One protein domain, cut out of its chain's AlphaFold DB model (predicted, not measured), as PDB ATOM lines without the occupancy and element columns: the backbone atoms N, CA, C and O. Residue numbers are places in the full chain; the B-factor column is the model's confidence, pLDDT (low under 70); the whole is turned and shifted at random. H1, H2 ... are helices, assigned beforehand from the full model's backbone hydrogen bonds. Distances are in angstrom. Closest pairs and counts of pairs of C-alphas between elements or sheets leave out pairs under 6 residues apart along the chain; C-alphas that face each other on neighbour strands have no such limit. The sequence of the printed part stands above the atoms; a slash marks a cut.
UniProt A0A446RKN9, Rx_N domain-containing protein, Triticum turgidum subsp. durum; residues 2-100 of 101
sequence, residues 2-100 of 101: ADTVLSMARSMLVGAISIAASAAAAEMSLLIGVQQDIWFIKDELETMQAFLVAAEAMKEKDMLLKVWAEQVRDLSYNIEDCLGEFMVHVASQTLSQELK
ATOM      1  N   ALA A   2      10.637 -20.862 -33.646       79.50
ATOM      2  CA  ALA A   2       9.967 -20.572 -32.368       79.50
ATOM      3  C   ALA A   2      10.872 -19.884 -31.321       79.50
ATOM      4  O   ALA A   2      10.437 -18.929 -30.684       79.50
ATOM      5  N   ASP A   3      12.142 -20.285 -31.202       88.50
ATOM      6  CA  ASP A   3      13.079 -19.689 -30.231       88.50
ATOM      7  C   ASP A   3      13.371 -18.206 -30.499       88.50
ATOM      8  O   ASP A   3      13.496 -17.407 -29.572       88.50
ATOM      9  N   THR A   4      13.424 -17.811 -31.776       92.62
ATOM     10  CA  THR A   4      13.604 -16.410 -32.185       92.62
ATOM     11  C   THR A   4      12.406 -15.565 -31.769       92.62
ATOM     12  O   THR A   4      12.577 -14.509 -31.165       92.62
ATOM     13  N   VAL A   5      11.193 -16.059 -32.026       91.25
ATOM     14  CA  VAL A   5       9.947 -15.382 -31.639       91.25
ATOM     15  C   VAL A   5       9.853 -15.255 -30.117       91.25
ATOM     16  O   VAL A   5       9.509 -14.191 -29.607       91.25
ATOM     17  N   LEU A   6      10.223 -16.304 -29.379       92.00
ATOM     18  CA  LEU A   6      10.207 -16.304 -27.917       92.00
ATOM     19  C   LEU A   6      11.232 -15.324 -27.320       92.00
ATOM     20  O   LEU A   6      10.934 -14.631 -26.347       92.00
ATOM     21  N   SER A   7      12.422 -15.230 -27.918       95.00
ATOM     22  CA  SER A   7      13.454 -14.261 -27.529       95.00
ATOM     23  C   SER A   7      12.995 -12.816 -27.757       95.00
ATOM     24  O   SER A   7      13.086 -11.981 -26.854       95.00
ATOM     25  N   MET A   8      12.408 -12.537 -28.925       95.75
ATOM     26  CA  MET A   8      11.846 -11.220 -29.241       95.75
ATOM     27  C   MET A   8      10.720 -10.844 -28.274       95.75
ATOM     28  O   MET A   8      10.744  -9.754 -27.705       95.75
ATOM     29  N   ALA A   9       9.784 -11.763 -28.015       93.81
ATOM     30  CA  ALA A   9       8.690 -11.544 -27.072       93.81
ATOM     31  C   ALA A   9       9.200 -11.226 -25.656       93.81
ATOM     32  O   ALA A   9       8.705 -10.303 -25.011       93.81
ATOM     33  N   ARG A  10      10.238 -11.931 -25.184       96.00
ATOM     34  CA  ARG A  10      10.868 -11.657 -23.883       96.00
ATOM     35  C   ARG A  10      11.497 -10.266 -23.839       96.00
ATOM     36  O   ARG A  10      11.297  -9.550 -22.864       96.00
ATOM     37  N   SER A  11      12.225  -9.874 -24.884       96.75
ATOM     38  CA  SER A  11      12.834  -8.541 -24.964       96.75
ATOM     39  C   SER A  11      11.777  -7.435 -24.954       96.75
ATOM     40  O   SER A  11      11.939  -6.439 -24.252       96.75
ATOM     41  N   MET A  12      10.686  -7.614 -25.701       96.88
ATOM     42  CA  MET A  12       9.574  -6.660 -25.730       96.88
ATOM     43  C   MET A  12       8.891  -6.547 -24.365       96.88
ATOM     44  O   MET A  12       8.619  -5.439 -23.914       96.88
ATOM     45  N   LEU A  13       8.667  -7.676 -23.683       97.31
ATOM     46  CA  LEU A  13       8.095  -7.695 -22.336       97.31
ATOM     47  C   LEU A  13       8.983  -6.944 -21.335       97.31
ATOM     48  O   LEU A  13       8.483  -6.116 -20.581       97.31
ATOM     49  N   VAL A  14      10.296  -7.192 -21.349       97.31
ATOM     50  CA  VAL A  14      11.253  -6.484 -20.480       97.31
ATOM     51  C   VAL A  14      11.249  -4.981 -20.771       97.31
ATOM     52  O   VAL A  14      11.211  -4.179 -19.838       97.31
ATOM     53  N   GLY A  15      11.217  -4.590 -22.050       97.62
ATOM     54  CA  GLY A  15      11.101  -3.186 -22.447       97.62
ATOM     55  C   GLY A  15       9.816  -2.532 -21.929       97.62
ATOM     56  O   GLY A  15       9.871  -1.455 -21.342       97.62
ATOM     57  N   ALA A  16       8.671  -3.205 -22.070       97.69
ATOM     58  CA  ALA A  16       7.387  -2.711 -21.576       97.69
ATOM     59  C   ALA A  16       7.369  -2.551 -20.044       97.69
ATOM     60  O   ALA A  16       6.895  -1.531 -19.546       97.69
ATOM     61  N   ILE A  17       7.936  -3.509 -19.299       97.50
ATOM     62  CA  ILE A  17       8.084  -3.420 -17.834       97.50
ATOM     63  C   ILE A  17       8.933  -2.204 -17.455       97.50
ATOM     64  O   ILE A  17       8.555  -1.448 -16.562       97.50
ATOM     65  N   SER A  18      10.056  -1.989 -18.144       97.50
ATOM     66  CA  SER A  18      10.921  -0.839 -17.880       97.50
ATOM     67  C   SER A  18      10.204   0.487 -18.138       97.50
ATOM     68  O   SER A  18      10.356   1.414 -17.349       97.50
ATOM     69  N   ILE A  19       9.420   0.583 -19.215       97.94
ATOM     70  CA  ILE A  19       8.638   1.788 -19.525       97.94
ATOM     71  C   ILE A  19       7.602   2.049 -18.430       97.94
ATOM     72  O   ILE A  19       7.507   3.171 -17.940       97.94
ATOM     73  N   ALA A  20       6.864   1.016 -18.013       96.25
ATOM     74  CA  ALA A  20       5.867   1.138 -16.956       96.25
ATOM     75  C   ALA A  20       6.496   1.579 -15.622       96.25
ATOM     76  O   ALA A  20       5.970   2.471 -14.963       96.25
ATOM     77  N   ALA A  21       7.649   1.008 -15.255       96.56
ATOM     78  CA  ALA A  21       8.377   1.390 -14.047       96.56
ATOM     79  C   ALA A  21       8.837   2.856 -14.088       96.56
ATOM     80  O   ALA A  21       8.641   3.584 -13.115       96.56
ATOM     81  N   SER A  22       9.395   3.311 -15.214       97.12
ATOM     82  CA  SER A  22       9.814   4.708 -15.382       97.12
ATOM     83  C   SER A  22       8.636   5.681 -15.336       97.12
ATOM     84  O   SER A  22       8.743   6.729 -14.703       97.12
ATOM     85  N   ALA A  23       7.508   5.336 -15.964       95.75
ATOM     86  CA  ALA A  23       6.296   6.150 -15.915       95.75
ATOM     87  C   ALA A  23       5.757   6.271 -14.479       95.75
ATOM     88  O   ALA A  23       5.504   7.381 -14.015       95.75
ATOM     89  N   ALA A  24       5.680   5.154 -13.748       93.38
ATOM     90  CA  ALA A  24       5.248   5.145 -12.352       93.38
ATOM     91  C   ALA A  24       6.183   5.966 -11.447       93.38
ATOM     92  O   ALA A  24       5.714   6.733 -10.610       93.38
ATOM     93  N   ALA A  25       7.503   5.852 -11.628       94.44
ATOM     94  CA  ALA A  25       8.473   6.630 -10.858       94.44
ATOM     95  C   ALA A  25       8.351   8.140 -11.119       94.44
ATOM     96  O   ALA A  25       8.442   8.939 -10.182       94.44
ATOM     97  N   ALA A  26       8.124   8.537 -12.375       94.06
ATOM     98  CA  ALA A  26       7.905   9.934 -12.735       94.06
ATOM     99  C   ALA A  26       6.620  10.485 -12.095       94.06
ATOM    100  O   ALA A  26       6.650  11.553 -11.489       94.06
ATOM    101  N   GLU A  27       5.518   9.736 -12.160       92.38
ATOM    102  CA  GLU A  27       4.240  10.133 -11.562       92.38
ATOM    103  C   GLU A  27       4.328  10.239 -10.031       92.38
ATOM    104  O   GLU A  27       3.906  11.241  -9.458       92.38
ATOM    105  N   MET A  28       4.972   9.274  -9.363       90.50
ATOM    106  CA  MET A  28       5.221   9.342  -7.917       90.50
ATOM    107  C   MET A  28       6.071  10.552  -7.525       90.50
ATOM    108  O   MET A  28       5.780  11.200  -6.523       90.50
ATOM    109  N   SER A  29       7.104  10.874  -8.308       92.00
ATOM    110  CA  SER A  29       7.967  12.031  -8.035       92.00
ATOM    111  C   SER A  29       7.186  13.345  -8.111       92.00
ATOM    112  O   SER A  29       7.364  14.208  -7.256       92.00
ATOM    113  N   LEU A  30       6.282  13.477  -9.090       91.75
ATOM    114  CA  LEU A  30       5.391  14.635  -9.202       91.75
ATOM    115  C   LEU A  30       4.431  14.730  -8.010       91.75
ATOM    116  O   LEU A  30       4.293  15.804  -7.429       91.75
ATOM    117  N   LEU A  31       3.807  13.616  -7.609       90.12
ATOM    118  CA  LEU A  31       2.893  13.583  -6.461       90.12
ATOM    119  C   LEU A  31       3.590  13.967  -5.150       90.12
ATOM    120  O   LEU A  31       3.039  14.739  -4.367       90.12
ATOM    121  N   ILE A  32       4.804  13.460  -4.924       92.62
ATOM    122  CA  ILE A  32       5.607  13.806  -3.744       92.62
ATOM    123  C   ILE A  32       5.969  15.296  -3.757       92.62
ATOM    124  O   ILE A  32       5.850  15.943  -2.720       92.62
ATOM    125  N   GLY A  33       6.372  15.844  -4.909       94.06
ATOM    126  CA  GLY A  33       6.684  17.271  -5.040       94.06
ATOM    127  C   GLY A  33       5.491  18.156  -4.673       94.06
ATOM    128  O   GLY A  33       5.594  18.990  -3.781       94.06
ATOM    129  N   VAL A  34       4.322  17.886  -5.262       93.69
ATOM    130  CA  VAL A  34       3.082  18.624  -4.960       93.69
ATOM    131  C   VAL A  34       2.707  18.523  -3.479       93.69
ATOM    132  O   VAL A  34       2.301  19.513  -2.875       93.69
ATOM    133  N   GLN A  35       2.847  17.343  -2.867       93.50
ATOM    134  CA  GLN A  35       2.574  17.172  -1.438       93.50
ATOM    135  C   GLN A  35       3.497  18.038  -0.568       93.50
ATOM    136  O   GLN A  35       3.028  18.650   0.392       93.50
ATOM    137  N   GLN A  36       4.791  18.086  -0.894       96.19
ATOM    138  CA  GLN A  36       5.769  18.904  -0.174       96.19
ATOM    139  C   GLN A  36       5.447  20.394  -0.292       96.19
ATOM    140  O   GLN A  36       5.452  21.089   0.723       96.19
ATOM    141  N   ASP A  37       5.095  20.861  -1.489       95.75
ATOM    142  CA  ASP A  37       4.736  22.260  -1.725       95.75
ATOM    143  C   ASP A  37       3.471  22.662  -0.947       95.75
ATOM    144  O   ASP A  37       3.434  23.720  -0.323       95.75
ATOM    145  N   ILE A  38       2.448  21.796  -0.904       95.12
ATOM    146  CA  ILE A  38       1.222  22.049  -0.125       95.12
ATOM    147  C   ILE A  38       1.525  22.139   1.376       95.12
ATOM    148  O   ILE A  38       0.985  23.013   2.059       95.12
ATOM    149  N   TRP A  39       2.377  21.258   1.907       97.12
ATOM    150  CA  TRP A  39       2.789  21.338   3.311       97.12
ATOM    151  C   TRP A  39       3.579  22.604   3.611       97.12
ATOM    152  O   TRP A  39       3.301  23.258   4.610       97.12
ATOM    153  N   PHE A  40       4.494  22.987   2.724       96.69
ATOM    154  CA  PHE A  40       5.232  24.234   2.860       96.69
ATOM    155  C   PHE A  40       4.288  25.447   2.904       96.69
ATOM    156  O   PHE A  40       4.365  26.247   3.831       96.69
ATOM    157  N   ILE A  41       3.332  25.545   1.971       96.94
ATOM    158  CA  ILE A  41       2.333  26.628   1.950       96.94
ATOM    159  C   ILE A  41       1.533  26.669   3.257       96.94
ATOM    160  O   ILE A  41       1.305  27.743   3.811       96.94
ATOM    161  N   LYS A  42       1.111  25.506   3.767       96.94
ATOM    162  CA  LYS A  42       0.390  25.417   5.041       96.94
ATOM    163  C   LYS A  42       1.224  25.980   6.199       96.94
ATOM    164  O   LYS A  42       0.697  26.765   6.983       96.94
ATOM    165  N   ASP A  43       2.486  25.583   6.317       98.00
ATOM    166  CA  ASP A  43       3.354  26.001   7.424       98.00
ATOM    167  C   ASP A  43       3.664  27.516   7.367       98.00
ATOM    168  O   ASP A  43       3.695  28.200   8.398       98.00
ATOM    169  N   GLU A  44       3.800  28.082   6.164       97.75
ATOM    170  CA  GLU A  44       3.932  29.534   5.967       97.75
ATOM    171  C   GLU A  44       2.647  30.284   6.364       97.75
ATOM    172  O   GLU A  44       2.708  31.292   7.073       97.75
ATOM    173  N   LEU A  45       1.464  29.767   6.001       97.88
ATOM    174  CA  LEU A  45       0.179  30.339   6.426       97.88
ATOM    175  C   LEU A  45      -0.007  30.286   7.952       97.88
ATOM    176  O   LEU A  45      -0.527  31.236   8.542       97.88
ATOM    177  N   GLU A  46       0.438  29.215   8.615       98.19
ATOM    178  CA  GLU A  46       0.439  29.121  10.082       98.19
ATOM    179  C   GLU A  46       1.354  30.182  10.713       98.19
ATOM    180  O   GLU A  46       0.979  30.831  11.695       98.19
ATOM    181  N   THR A  47       2.519  30.432  10.112       97.44
ATOM    182  CA  THR A  47       3.444  31.492  10.543       97.44
ATOM    183  C   THR A  47       2.823  32.882  10.374       97.44
ATOM    184  O   THR A  47       2.863  33.705  11.294       97.44
ATOM    185  N   MET A  48       2.188  33.138   9.228       97.00
ATOM    186  CA  MET A  48       1.458  34.377   8.942       97.00
ATOM    187  C   MET A  48       0.305  34.603   9.933       97.00
ATOM    188  O   MET A  48       0.134  35.712  10.443       97.00
ATOM    189  N   GLN A  49      -0.450  33.554  10.272       97.25
ATOM    190  CA  GLN A  49      -1.501  33.621  11.287       97.25
ATOM    191  C   GLN A  49      -0.932  33.981  12.665       97.25
ATOM    192  O   GLN A  49      -1.463  34.869  13.336       97.25
ATOM    193  N   ALA A  50       0.157  33.333  13.088       96.00
ATOM    194  CA  ALA A  50       0.806  33.633  14.361       96.00
ATOM    195  C   ALA A  50       1.296  35.091  14.427       96.00
ATOM    196  O   ALA A  50       1.133  35.751  15.457       96.00
ATOM    197  N   PHE A  51       1.836  35.613  13.320       92.94
ATOM    198  CA  PHE A  51       2.205  37.023  13.199       92.94
ATOM    199  C   PHE A  51       1.006  37.954  13.429       92.94
ATOM    200  O   PHE A  51       1.107  38.876  14.239       92.94
ATOM    201  N   LEU A  52      -0.135  37.705  12.776       93.75
ATOM    202  CA  LEU A  52      -1.334  38.538  12.932       93.75
ATOM    203  C   LEU A  52      -1.860  38.529  14.374       93.75
ATOM    204  O   LEU A  52      -2.169  39.588  14.919       93.75
ATOM    205  N   VAL A  53      -1.890  37.360  15.022       93.69
ATOM    206  CA  VAL A  53      -2.288  37.231  16.436       93.69
ATOM    207  C   VAL A  53      -1.364  38.049  17.347       93.69
ATOM    208  O   VAL A  53      -1.827  38.739  18.258       93.69
ATOM    209  N   ALA A  54      -0.051  38.012  17.100       90.12
ATOM    210  CA  ALA A  54       0.912  38.805  17.858       90.12
ATOM    211  C   ALA A  54       0.738  40.317  17.615       90.12
ATOM    212  O   ALA A  54       0.755  41.097  18.572       90.12
ATOM    213  N   ALA A  55       0.523  40.734  16.365       89.12
ATOM    214  CA  ALA A  55       0.296  42.133  16.001       89.12
ATOM    215  C   ALA A  55      -0.973  42.704  16.664       89.12
ATOM    216  O   ALA A  55      -0.950  43.818  17.203       89.12
ATOM    217  N   GLU A  56      -2.053  41.917  16.708       87.88
ATOM    218  CA  GLU A  56      -3.300  42.280  17.385       87.88
ATOM    219  C   GLU A  56      -3.092  42.449  18.900       87.88
ATOM    220  O   GLU A  56      -3.512  43.455  19.486       87.88
ATOM    221  N   ALA A  57      -2.369  41.524  19.543       88.69
ATOM    222  CA  ALA A  57      -2.062  41.594  20.973       88.69
ATOM    223  C   ALA A  57      -1.245  42.847  21.349       88.69
ATOM    224  O   ALA A  57      -1.423  43.414  22.433       88.69
ATOM    225  N   MET A  58      -0.393  43.329  20.438       84.25
ATOM    226  CA  MET A  58       0.373  44.575  20.592       84.25
ATOM    227  C   MET A  58      -0.475  45.846  20.378       84.25
ATOM    228  O   MET A  58       0.038  46.961  20.509       84.25
ATOM    229  N   LYS A  59      -1.783  45.696  20.116       71.75
ATOM    230  CA  LYS A  59      -2.762  46.766  19.879       71.75
ATOM    231  C   LYS A  59      -2.356  47.722  18.753       71.75
ATOM    232  O   LYS A  59      -2.461  48.925  18.968       71.75
ATOM    233  N   GLU A  60      -1.879  47.212  17.609       63.56
ATOM    234  CA  GLU A  60      -1.657  47.918  16.318       63.56
ATOM    235  C   GLU A  60      -1.521  49.461  16.383       63.56
ATOM    236  O   GLU A  60      -2.242  50.227  15.732       63.56
ATOM    237  N   LYS A  61      -0.584  49.964  17.193       70.38
ATOM    238  CA  LYS A  61      -0.244  51.399  17.208       70.38
ATOM    239  C   LYS A  61       0.899  51.726  16.256       70.38
ATOM    240  O   LYS A  61       1.084  52.893  15.921       70.38
ATOM    241  N   ASP A  62       1.634  50.709  15.824       82.75
ATOM    242  CA  ASP A  62       2.748  50.842  14.898       82.75
ATOM    243  C   ASP A  62       2.243  50.831  13.447       82.75
ATOM    244  O   ASP A  62       1.507  49.934  13.031       82.75
ATOM    245  N   MET A  63       2.635  51.847  12.680       87.62
ATOM    246  CA  MET A  63       2.295  51.972  11.264       87.62
ATOM    247  C   MET A  63       2.876  50.820  10.431       87.62
ATOM    248  O   MET A  63       2.233  50.389   9.480       87.62
ATOM    249  N   LEU A  64       4.048  50.290  10.800       88.25
ATOM    250  CA  LEU A  64       4.666  49.152  10.117       88.25
ATOM    251  C   LEU A  64       3.858  47.871  10.320       88.25
ATOM    252  O   LEU A  64       3.639  47.144   9.356       88.25
ATOM    253  N   LEU A  65       3.361  47.626  11.541       89.81
ATOM    254  CA  LEU A  65       2.534  46.447  11.823       89.81
ATOM    255  C   LEU A  65       1.258  46.443  10.980       89.81
ATOM    256  O   LEU A  65       0.907  45.402  10.438       89.81
ATOM    257  N   LYS A  66       0.629  47.610  10.787       89.50
ATOM    258  CA  LYS A  66      -0.551  47.736   9.920       89.50
ATOM    259  C   LYS A  66      -0.249  47.408   8.461       89.50
ATOM    260  O   LYS A  66      -1.005  46.680   7.832       89.50
ATOM    261  N   VAL A  67       0.858  47.931   7.929       93.81
ATOM    262  CA  VAL A  67       1.272  47.656   6.543       93.81
ATOM    263  C   VAL A  67       1.573  46.172   6.355       93.81
ATOM    264  O   VAL A  67       1.156  45.581   5.366       93.81
ATOM    265  N   TRP A  68       2.264  45.545   7.306       93.81
ATOM    266  CA  TRP A  68       2.557  44.116   7.229       93.81
ATOM    267  C   TRP A  68       1.307  43.252   7.393       93.81
ATOM    268  O   TRP A  68       1.169  42.265   6.677       93.81
ATOM    269  N   ALA A  69       0.370  43.623   8.268       92.44
ATOM    270  CA  ALA A  69      -0.908  42.925   8.395       92.44
ATOM    271  C   ALA A  69      -1.722  42.989   7.092       92.44
ATOM    272  O   ALA A  69      -2.294  41.984   6.667       92.44
ATOM    273  N   GLU A  70      -1.721  44.142   6.419       94.25
ATOM    274  CA  GLU A  70      -2.313  44.311   5.089       94.25
ATOM    275  C   GLU A  70      -1.622  43.437   4.034       94.25
ATOM    276  O   GLU A  70      -2.298  42.702   3.321       94.25
ATOM    277  N   GLN A  71      -0.287  43.415   3.993       96.56
ATOM    278  CA  GLN A  71       0.461  42.544   3.078       96.56
ATOM    279  C   GLN A  71       0.178  41.057   3.315       96.56
ATOM    280  O   GLN A  71       0.015  40.301   2.361       96.56
ATOM    281  N   VAL A  72       0.102  40.637   4.579       96.62
ATOM    282  CA  VAL A  72      -0.221  39.258   4.957       96.62
ATOM    283  C   VAL A  72      -1.630  38.888   4.501       96.62
ATOM    284  O   VAL A  72      -1.821  37.811   3.935       96.62
ATOM    285  N   ARG A  73      -2.611  39.774   4.699       95.88
ATOM    286  CA  ARG A  73      -3.979  39.581   4.205       95.88
ATOM    287  C   ARG A  73      -4.005  39.436   2.683       95.88
ATOM    288  O   ARG A  73      -4.565  38.468   2.180       95.88
ATOM    289  N   ASP A  74      -3.386  40.366   1.964       97.81
ATOM    290  CA  ASP A  74      -3.415  40.387   0.500       97.81
ATOM    291  C   ASP A  74      -2.702  39.158  -0.090       97.81
ATOM    292  O   ASP A  74      -3.195  38.533  -1.030       97.81
ATOM    293  N   LEU A  75      -1.577  38.746   0.503       97.50
ATOM    294  CA  LEU A  75      -0.897  37.505   0.134       97.50
ATOM    295  C   LEU A  75      -1.755  36.268   0.432       97.50
ATOM    296  O   LEU A  75      -1.763  35.340  -0.372       97.50
ATOM    297  N   SER A  76      -2.494  36.256   1.545       96.88
ATOM    298  CA  SER A  76      -3.373  35.131   1.892       96.88
ATOM    299  C   SER A  76      -4.485  34.950   0.858       96.88
ATOM    300  O   SER A  76      -4.739  33.818   0.456       96.88
ATOM    301  N   TYR A  77      -5.086  36.044   0.371       97.25
ATOM    302  CA  TYR A  77      -6.066  35.983  -0.720       97.25
ATOM    303  C   TYR A  77      -5.456  35.435  -2.012       97.25
ATOM    304  O   TYR A  77      -6.034  34.547  -2.630       97.25
ATOM    305  N   ASN A  78      -4.253  35.884  -2.382       97.88
ATOM    306  CA  ASN A  78      -3.572  35.351  -3.565       97.88
ATOM    307  C   ASN A  78      -3.297  33.839  -3.442       97.88
ATOM    308  O   ASN A  78      -3.451  33.103  -4.412       97.88
ATOM    309  N   ILE A  79      -2.897  33.365  -2.256       96.69
ATOM    310  CA  ILE A  79      -2.676  31.933  -2.002       96.69
ATOM    311  C   ILE A  79      -3.993  31.154  -2.100       96.69
ATOM    312  O   ILE A  79      -4.018  30.089  -2.716       96.69
ATOM    313  N   GLU A  80      -5.079  31.674  -1.522       95.94
ATOM    314  CA  GLU A  80      -6.411  31.064  -1.602       95.94
ATOM    315  C   GLU A  80      -6.874  30.916  -3.058       95.94
ATOM    316  O   GLU A  80      -7.268  29.819  -3.459       95.94
ATOM    317  N   ASP A  81      -6.741  31.972  -3.863       97.19
ATOM    318  CA  ASP A  81      -7.096  31.958  -5.284       97.19
ATOM    319  C   ASP A  81      -6.263  30.925  -6.060       97.19
ATOM    320  O   ASP A  81      -6.817  30.091  -6.782       97.19
ATOM    321  N   CYS A  82      -4.938  30.902  -5.862       95.94
ATOM    322  CA  CYS A  82      -4.058  29.921  -6.504       95.94
ATOM    323  C   CYS A  82      -4.406  28.473  -6.123       95.94
ATOM    324  O   CYS A  82      -4.418  27.587  -6.984       95.94
ATOM    325  N   LEU A  83      -4.705  28.206  -4.847       95.88
ATOM    326  CA  LEU A  83      -5.135  26.878  -4.398       95.88
ATOM    327  C   LEU A  83      -6.517  26.515  -4.963       95.88
ATOM    328  O   LEU A  83      -6.746  25.359  -5.327       95.88
ATOM    329  N   GLY A  84      -7.416  27.491  -5.091       96.19
ATOM    330  CA  GLY A  84      -8.711  27.347  -5.753       96.19
ATOM    331  C   GLY A  84      -8.575  26.905  -7.210       96.19
ATOM    332  O   GLY A  84      -9.154  25.889  -7.610       96.19
ATOM    333  N   GLU A  85      -7.762  27.614  -7.993       95.81
ATOM    334  CA  GLU A  85      -7.461  27.259  -9.385       95.81
ATOM    335  C   GLU A  85      -6.830  25.866  -9.491       95.81
ATOM    336  O   GLU A  85      -7.247  25.046 -10.319       95.81
ATOM    337  N   PHE A  86      -5.874  25.552  -8.612       93.00
ATOM    338  CA  PHE A  86      -5.248  24.234  -8.549       93.00
ATOM    339  C   PHE A  86      -6.277  23.112  -8.327       93.00
ATOM    340  O   PHE A  86      -6.278  22.122  -9.063       93.00
ATOM    341  N   MET A  87      -7.200  23.272  -7.372       93.75
ATOM    342  CA  MET A  87      -8.256  22.285  -7.108       93.75
ATOM    343  C   MET A  87      -9.166  22.066  -8.322       93.75
ATOM    344  O   MET A  87      -9.492  20.921  -8.648       93.75
ATOM    345  N   VAL A  88      -9.546  23.139  -9.023       94.81
ATOM    346  CA  VAL A  88     -10.354  23.050 -10.251       94.81
ATOM    347  C   VAL A  88      -9.608  22.275 -11.337       94.81
ATOM    348  O   VAL A  88     -10.189  21.391 -11.976       94.81
ATOM    349  N   HIS A  89      -8.318  22.553 -11.530       91.25
ATOM    350  CA  HIS A  89      -7.494  21.838 -12.502       91.25
ATOM    351  C   HIS A  89      -7.372  20.345 -12.181       91.25
ATOM    352  O   HIS A  89      -7.571  19.517 -13.075       91.25
ATOM    353  N   VAL A  90      -7.113  19.982 -10.922       89.25
ATOM    354  CA  VAL A  90      -7.027  18.577 -10.488       89.25
ATOM    355  C   VAL A  90      -8.361  17.850 -10.684       89.25
ATOM    356  O   VAL A  90      -8.391  16.744 -11.234       89.25
ATOM    357  N   ALA A  91      -9.483  18.472 -10.313       89.50
ATOM    358  CA  ALA A  91     -10.812  17.894 -10.510       89.50
ATOM    359  C   ALA A  91     -11.142  17.696 -12.001       89.50
ATOM    360  O   ALA A  91     -11.637  16.639 -12.398       89.50
ATOM    361  N   SER A  92     -10.815  18.679 -12.845       91.19
ATOM    362  CA  SER A  92     -11.021  18.608 -14.297       91.19
ATOM    363  C   SER A  92     -10.194  17.495 -14.952       91.19
ATOM    364  O   SER A  92     -10.704  16.751 -15.801       91.19
ATOM    365  N   GLN A  93      -8.932  17.333 -14.540       86.62
ATOM    366  CA  GLN A  93      -8.079  16.239 -15.007       86.62
ATOM    367  C   GLN A  93      -8.625  14.876 -14.576       86.62
ATOM    368  O   GLN A  93      -8.689  13.964 -15.400       86.62
ATOM    369  N   THR A  94      -9.074  14.757 -13.325       85.69
ATOM    370  CA  THR A  94      -9.666  13.523 -12.785       85.69
ATOM    371  C   THR A  94     -10.902  13.107 -13.589       85.69
ATOM    372  O   THR A  94     -10.958  11.990 -14.099       85.69
ATOM    373  N   LEU A  95     -11.840  14.034 -13.818       84.50
ATOM    374  CA  LEU A  95     -13.015  13.810 -14.670       84.50
ATOM    375  C   LEU A  95     -12.631  13.394 -16.097       84.50
ATOM    376  O   LEU A  95     -13.205  12.463 -16.662       84.50
ATOM    377  N   SER A  96     -11.631  14.054 -16.684       89.00
ATOM    378  CA  SER A  96     -11.145  13.723 -18.028       89.00
ATOM    379  C   SER A  96     -10.524  12.325 -18.110       89.00
ATOM    380  O   SER A  96     -10.583  11.700 -19.168       89.00
ATOM    381  N   GLN A  97      -9.905  11.833 -17.033       83.00
ATOM    382  CA  GLN A  97      -9.386  10.467 -16.962       83.00
ATOM    383  C   GLN A  97     -10.508   9.435 -16.798       83.00
ATOM    384  O   GLN A  97     -10.427   8.371 -17.411       83.00
ATOM    385  N   GLU A  98     -11.557   9.736 -16.027       79.44
ATOM    386  CA  GLU A  98     -12.716   8.845 -15.872       79.44
ATOM    387  C   GLU A  98     -13.506   8.680 -17.171       79.44
ATOM    388  O   GLU A  98     -13.853   7.561 -17.527       79.44
ATOM    389  N   LEU A  99     -13.716   9.759 -17.930       79.94
ATOM    390  CA  LEU A  99     -14.415   9.701 -19.222       79.94
ATOM    391  C   LEU A  99     -13.638   8.951 -20.320       79.94
ATOM    392  O   LEU A  99     -14.206   8.637 -21.365       79.94
ATOM    393  N   LYS A 100     -12.338   8.704 -20.119       75.12
ATOM    394  CA  LYS A 100     -11.477   7.954 -21.052       75.12
ATOM    395  C   LYS A 100     -11.375   6.458 -20.719       75.12
ATOM    396  O   LYS A 100     -10.724   5.743 -21.483       75.12
TER     397      LYS A 100
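Overview. This is residues 2 to 100 of the 101 residues of the protein "Rx_N domain-containing protein" of Triticum turgidum subsp. durum (UniProt A0A446RKN9). A very long helix, H1, makes the length of the domain, and the shorter H2 folds back beside its last part, so that the two form a narrow helical hairpin, open as a V. Residues 2 to 37, which belong to H1, stand free, and so do residues 84 to 100, of which 84 to 98 belong to H2. The printed part has 99 residues, with two named helices, H1 then H2, and no named strand: all helix. It is extended, a rod, with a radius of gyration of the C-alphas of 24.8 A and spans of 88 by 25 by 15 A.

Along the chain. H1, residues 2 to 57, is 82.8 A long and begins at C-alpha 2 (9.967, -20.572, -32.368). H2, residues 63 to 98, is 53.1 A long and ends at C-alpha 98 (-12.716, 8.845, -15.872).

Arrangement. H1 touches H2 with residues 45 to 55 alone, and H2 touches H1 with residues 65 to 76 alone. The closest C-alphas, those of Leu 52 and Ala 69, are 6.3 A apart. The two run opposite ways at a shallow tilt of 26 degrees. In H1 and H2 every O i to N i+4 pair is within hydrogen-bond range.

Size, cuts and confidence. The C-alphas farthest apart, of Ala 2 and Lys 61, are 88.0 A apart. The printed part has no cut. The link from H1 to H2 is tight. Only residue 60 has pLDDT under 70.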